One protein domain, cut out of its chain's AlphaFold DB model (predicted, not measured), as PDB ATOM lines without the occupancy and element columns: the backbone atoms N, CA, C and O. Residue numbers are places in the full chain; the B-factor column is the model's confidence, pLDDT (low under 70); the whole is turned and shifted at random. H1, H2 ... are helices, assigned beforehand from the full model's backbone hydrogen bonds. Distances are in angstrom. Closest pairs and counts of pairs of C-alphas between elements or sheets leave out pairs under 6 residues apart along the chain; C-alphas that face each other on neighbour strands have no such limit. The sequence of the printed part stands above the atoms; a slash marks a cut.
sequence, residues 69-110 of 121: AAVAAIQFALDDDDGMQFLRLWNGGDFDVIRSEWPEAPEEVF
ATOM      1  N   ALA A  69      41.342  41.306 113.650       83.44
ATOM      2  CA  ALA A  69      42.539  40.696 114.200       83.44
ATOM      3  C   ALA A  69      42.242  39.647 115.280       83.44
ATOM      4  O   ALA A  69      42.869  38.592 115.289       83.44
ATOM      5  N   ALA A  70      41.255  39.876 116.155       85.56
ATOM      6  CA  ALA A  70      40.882  38.887 117.169       85.56
ATOM      7  C   ALA A  70      40.172  37.676 116.558       85.56
ATOM      8  O   ALA A  70      40.385  36.550 116.993       85.56
ATOM      9  N   VAL A  71      39.327  37.887 115.546       86.12
ATOM     10  CA  VAL A  71      38.660  36.809 114.811       86.12
ATOM     11  C   VAL A  71      39.700  35.995 114.050       86.12
ATOM     12  O   VAL A  71      39.677  34.773 114.153       86.12
ATOM     13  N   ALA A  72      40.638  36.646 113.358       87.56
ATOM     14  CA  ALA A  72      41.751  35.982 112.689       87.56
ATOM     15  C   ALA A  72      42.614  35.192 113.685       87.56
ATOM     16  O   ALA A  72      42.930  34.035 113.429       87.56
ATOM     17  N   ALA A  73      42.914  35.770 114.853       89.81
ATOM     18  CA  ALA A  73      43.662  35.099 115.910       89.81
ATOM     19  C   ALA A  73      42.928  33.865 116.459       89.81
ATOM     20  O   ALA A  73      43.545  32.824 116.664       89.81
ATOM     21  N   ILE A  74      41.610  33.955 116.667       89.38
ATOM     22  CA  ILE A  74      40.785  32.822 117.107       89.38
ATOM     23  C   ILE A  74      40.734  31.736 116.031       89.38
ATOM     24  O   ILE A  74      40.858  30.570 116.374       89.38
ATOM     25  N   GLN A  75      40.563  32.090 114.754       89.81
ATOM     26  CA  GLN A  75      40.535  31.108 113.662       89.81
ATOM     27  C   GLN A  75      41.880  30.395 113.522       89.81
ATOM     28  O   GLN A  75      41.904  29.170 113.514       89.81
ATOM     29  N   PHE A  76      42.990  31.139 113.524       90.50
ATOM     30  CA  PHE A  76      44.334  30.559 113.495       90.50
ATOM     31  C   PHE A  76      44.560  29.594 114.668       90.50
ATOM     32  O   PHE A  76      45.031  28.479 114.485       90.50
ATOM     33  N   ALA A  77      44.135  29.985 115.871       92.81
ATOM     34  CA  ALA A  77      44.264  29.162 117.066       92.81
ATOM     35  C   ALA A  77      43.352  27.924 117.109       92.81
ATOM     36  O   ALA A  77      43.573  27.043 117.933       92.81
ATOM     37  N   LEU A  78      42.291  27.856 116.302       91.31
ATOM     38  CA  LEU A  78      41.434  26.668 116.245       91.31
ATOM     39  C   LEU A  78      42.028  25.565 115.364       91.31
ATOM     40  O   LEU A  78      41.679  24.402 115.555       91.31
ATOM     41  N   ASP A  79      42.909  25.934 114.435       84.94
ATOM     42  CA  ASP A  79      43.547  25.022 113.485       84.94
ATOM     43  C   ASP A  79      44.894  24.465 113.997       84.94
ATOM     44  O   ASP A  79      45.482  23.602 113.344       84.94
ATOM     45  N   ASP A  80      45.359  24.915 115.170       81.25
ATOM     46  CA  ASP A  80      46.646  24.548 115.773       81.25
ATOM     47  C   ASP A  80      46.475  23.982 117.200       81.25
ATOM     48  O   ASP A  80      45.732  24.531 118.021       81.25
ATOM     49  N   ASP A  81      47.190  22.897 117.518       82.00
ATOM     50  CA  ASP A  81      47.175  22.255 118.840       82.00
ATOM     51  C   ASP A  81      47.714  23.186 119.953       82.00
ATOM     52  O   ASP A  81      47.271  23.100 121.105       82.00
ATOM     53  N   ASP A  82      48.598  24.131 119.614       91.25
ATOM     54  CA  ASP A  82      49.149  25.150 120.519       91.25
ATOM     55  C   ASP A  82      48.376  26.483 120.470       91.25
ATOM     56  O   ASP A  82      48.767  27.485 121.086       91.25
ATOM     57  N   GLY A  83      47.213  26.511 119.815       91.50
ATOM     58  CA  GLY A  83      46.426  27.727 119.606       91.50
ATOM     59  C   GLY A  83      46.022  28.467 120.888       91.50
ATOM     60  O   GLY A  83      45.952  29.699 120.922       91.50
ATOM     61  N   MET A  84      45.833  27.760 122.005       94.44
ATOM     62  CA  MET A  84      45.568  28.406 123.300       94.44
ATOM     63  C   MET A  84      46.772  29.179 123.854       94.44
ATOM     64  O   MET A  84      46.576  30.156 124.583       94.44
ATOM     65  N   GLN A  85      48.002  28.755 123.558       95.06
ATOM     66  CA  GLN A  85      49.207  29.499 123.922       95.06
ATOM     67  C   GLN A  85      49.355  30.733 123.032       95.06
ATOM     68  O   GLN A  85      49.567  31.829 123.560       95.06
ATOM     69  N   PHE A  86      49.139  30.573 121.725       95.50
ATOM     70  CA  PHE A  86      49.091  31.678 120.770       95.50
ATOM     71  C   PHE A  86      48.110  32.771 121.226       95.50
ATOM     72  O   PHE A  86      48.500  33.928 121.369       95.50
ATOM     73  N   LEU A  87      46.865  32.417 121.580       94.94
ATOM     74  CA  LEU A  87      45.854  33.391 122.020       94.94
ATOM     75  C   LEU A  87      46.236  34.132 123.304       94.94
ATOM     76  O   LEU A  87      45.865  35.294 123.475       94.94
ATOM     77  N   ARG A  88      46.970  33.487 124.220       94.56
ATOM     78  CA  ARG A  88      47.445  34.145 125.448       94.56
ATOM     79  C   ARG A  88      48.481  35.215 125.138       94.56
ATOM     80  O   ARG A  88      48.356  36.317 125.664       94.56
ATOM     81  N   LEU A  89      49.456  34.894 124.289       94.75
ATOM     82  CA  LEU A  89      50.471  35.844 123.830       94.75
ATOM     83  C   LEU A  89      49.824  36.973 123.024       94.75
ATOM     84  O   LEU A  89      50.132  38.143 123.227       94.75
ATOM     85  N   TRP A  90      48.851  36.631 122.177       93.69
ATOM     86  CA  TRP A  90      48.143  37.590 121.335       93.69
ATOM     87  C   TRP A  90      47.341  38.582 122.178       93.69
ATOM     88  O   TRP A  90      47.465  39.792 122.011       93.69
ATOM     89  N   ASN A  91      46.594  38.084 123.166       92.19
ATOM     90  CA  ASN A  91      45.856  38.923 124.110       92.19
ATOM     91  C   ASN A  91      46.784  39.720 125.051       92.19
ATOM     92  O   ASN A  91      46.378  40.754 125.578       92.19
ATOM     93  N   GLY A  92      48.011  39.243 125.280       90.94
ATOM     94  CA  GLY A  92      49.054  39.947 126.032       90.94
ATOM     95  C   GLY A  92      49.752  41.058 125.243       90.94
ATOM     96  O   GLY A  92      50.380  41.926 125.848       90.94
ATOM     97  N   GLY A  93      49.608  41.069 123.915       90.19
ATOM     98  CA  GLY A  93      50.329  41.981 123.028       90.19
ATOM     99  C   GLY A  93      51.781  41.568 122.769       90.19
ATOM    100  O   GLY A  93      52.566  42.384 122.287       90.19
ATOM    101  N   ASP A  94      52.148  40.314 123.052       93.31
ATOM    102  CA  ASP A  94      53.493  39.759 122.847       93.31
ATOM    103  C   ASP A  94      53.738  39.405 121.361       93.31
ATOM    104  O   ASP A  94      54.166  38.303 121.011       93.31
ATOM    105  N   PHE A  95      53.444  40.340 120.451       91.56
ATOM    106  CA  PHE A  95      53.439  40.105 119.001       91.56
ATOM    107  C   PHE A  95      54.817  39.756 118.425       91.56
ATOM    108  O   PHE A  95      54.898  39.038 117.430       91.56
ATOM    109  N   ASP A  96      55.903  40.214 119.050       90.88
ATOM    110  CA  ASP A  96      57.268  39.867 118.636       90.88
ATOM    111  C   ASP A  96      57.576  38.382 118.865       90.88
ATOM    112  O   ASP A  96      58.215  37.746 118.027       90.88
ATOM    113  N   VAL A  97      57.069  37.812 119.964       93.38
ATOM    114  CA  VAL A  97      57.173  36.374 120.239       93.38
ATOM    115  C   VAL A  97      56.347  35.604 119.218       93.38
ATOM    116  O   VAL A  97      56.830  34.630 118.651       93.38
ATOM    117  N   ILE A  98      55.137  36.087 118.917       93.56
ATOM    118  CA  ILE A  98      54.257  35.436 117.944       93.56
ATOM    119  C   ILE A  98      54.908  35.364 116.562       93.56
ATOM    120  O   ILE A  98      54.895  34.310 115.945       93.56
ATOM    121  N   ARG A  99      55.539  36.445 116.094       91.75
ATOM    122  CA  ARG A  99      56.241  36.464 114.797       91.75
ATOM    123  C   ARG A  99      57.443  35.523 114.730       91.75
ATOM    124  O   ARG A  99      57.844  35.144 113.634       91.75
ATOM    125  N   SER A 100      58.043  35.207 115.876       92.62
ATOM    126  CA  SER A 100      59.178  34.285 115.969       92.62
ATOM    127  C   SER A 100      58.723  32.827 116.005       92.62
ATOM    128  O   SER A 100      59.302  31.995 115.314       92.62
ATOM    129  N   GLU A 101      57.709  32.527 116.816       92.62
ATOM    130  CA  GLU A 101      57.268  31.156 117.100       92.62
ATOM    131  C   GLU A 101      56.198  30.651 116.115       92.62
ATOM    132  O   GLU A 101      56.197  29.466 115.802       92.62
ATOM    133  N   TRP A 102      55.353  31.542 115.579       92.69
ATOM    134  CA  TRP A 102      54.329  31.253 114.560       92.69
ATOM    135  C   TRP A 102      54.530  32.136 113.316       92.69
ATOM    136  O   TRP A 102      53.723  33.035 113.043       92.69
ATOM    137  N   PRO A 103      55.618  31.941 112.547       90.44
ATOM    138  CA  PRO A 103      55.868  32.701 111.320       90.44
ATOM    139  C   PRO A 103      54.801  32.482 110.231       90.44
ATOM    140  O   PRO A 103      54.696  33.286 109.306       90.44
ATOM    141  N   GLU A 104      54.019  31.408 110.322       89.44
ATOM    142  CA  GLU A 104      52.879  31.092 109.461       89.44
ATOM    143  C   GLU A 104      51.581  31.816 109.843       89.44
ATOM    144  O   GLU A 104      50.609  31.745 109.087       89.44
ATOM    145  N   ALA A 105      51.546  32.514 110.985       89.88
ATOM    146  CA  ALA A 105      50.368  33.254 111.408       89.88
ATOM    147  C   ALA A 105      50.006  34.352 110.382       89.88
ATOM    148  O   ALA A 105      50.881  35.124 109.972       89.88
ATOM    149  N   PRO A 106      48.727  34.454 109.972       87.81
ATOM    150  CA  PRO A 106      48.297  35.413 108.959       87.81
ATOM    151  C   PRO A 106      48.526  36.861 109.411       87.81
ATOM    152  O   PRO A 106      48.356  37.184 110.585       87.81
ATOM    153  N   GLU A 107      48.875  37.760 108.485       85.81
ATOM    154  CA  GLU A 107      49.162  39.171 108.802       85.81
ATOM    155  C   GLU A 107      47.946  39.866 109.445       85.81
ATOM    156  O   GLU A 107      48.077  40.726 110.319       85.81
ATOM    157  N   GLU A 108      46.752  39.403 109.087       86.44
ATOM    158  CA  GLU A 108      45.452  39.807 109.603       86.44
ATOM    159  C   GLU A 108      45.355  39.724 111.130       86.44
ATOM    160  O   GLU A 108      44.662  40.551 111.718       86.44
ATOM    161  N   VAL A 109      46.080  38.809 111.796       87.62
ATOM    162  CA  VAL A 109      46.088  38.740 113.271       87.62
ATOM    163  C   VAL A 109      46.776  39.954 113.901       87.62
ATOM    164  O   VAL A 109      46.575  40.222 115.082       87.62
ATOM    165  N   PHE A 110      47.579  40.711 113.152       88.19
ATOM    166  CA  PHE A 110      48.302  41.881 113.657       88.19
ATOM    167  C   PHE A 110      47.657  43.208 113.242       88.19
ATOM    168  O   PHE A 110      47.819  44.211 113.944       88.19
TER     169      PHE A 110
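AT A GLANCE: This is residues 69 to 110 of the 121 residues of an uncharacterized protein of Pseudomonas gingeri (UniProt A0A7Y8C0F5). Three short helices, H1, H2 and H3, run in alternating directions in a triangular arrangement, with H2 at the corner between H1 and H3 and no contact between those two. After H3, residues 102 to 110 run back across the open side opposite H2, and the printed part ends near where it began. The printed part has 42 residues, with three named helices in the order H1, H2, H3 and no named strand; 27 of the residues are in these helices, and the class is all helix. The whole is compact, with a radius of gyration of the C-alphas of 8.7 A, and rounded, with spans of 21 by 18 by 18 A.

HOW THE PARTS SIT: From the first printed residue, H1, residues 69 to 78, is joined by a tight link of 4 residues to H2, residues 83 to 92. H1 and H2 touch, and their closest C-alphas are those of Ala 77 and Gly 83, 3.6 A apart. They form a helical hairpin, running opposite ways at a shallow tilt of 24 degrees, with 9.7 A from centre to centre. A tight link of 2 residues joins H2 to H3, residues 95 to 101. H2 and H3 touch, with the closest C-alphas, those of Phe 86 and Ile 98, 7.0 A apart. They form a second helical hairpin, running opposite ways at a shallow tilt of 27 degrees, with 10.5 A from centre to centre. H1 and H3 are apart. In H1, H2 and H3, every backbone O i to N i+4 pair is within hydrogen-bond range.

IN THESE COORDINATES: H1 begins at C-alpha 69, at (42.539, 40.696, 114.200), and measures 14.2 A from there to C-alpha 78. H2 measures 14.1 A from C-alpha 83, at (46.426, 27.727, 119.606), to C-alpha 92. H3, seven residues from Phe 95 to Glu 101, measures 9.9 A and ends at C-alpha 101, at (57.268, 31.156, 117.100). In the stretch after it, residues 107 to 109 are a short helical run without a name.

THE WHOLE: The two C-alphas farthest apart are those of Asp 79 and Asp 96, 20.9 A. The first and last printed C-alphas, of Ala 69 and Phe 110, are 5.9 A apart. The printed part has no cut, and both links between the named helices are tight. The mean pLDDT of the printed part is 90.3, and no printed residue is under 70.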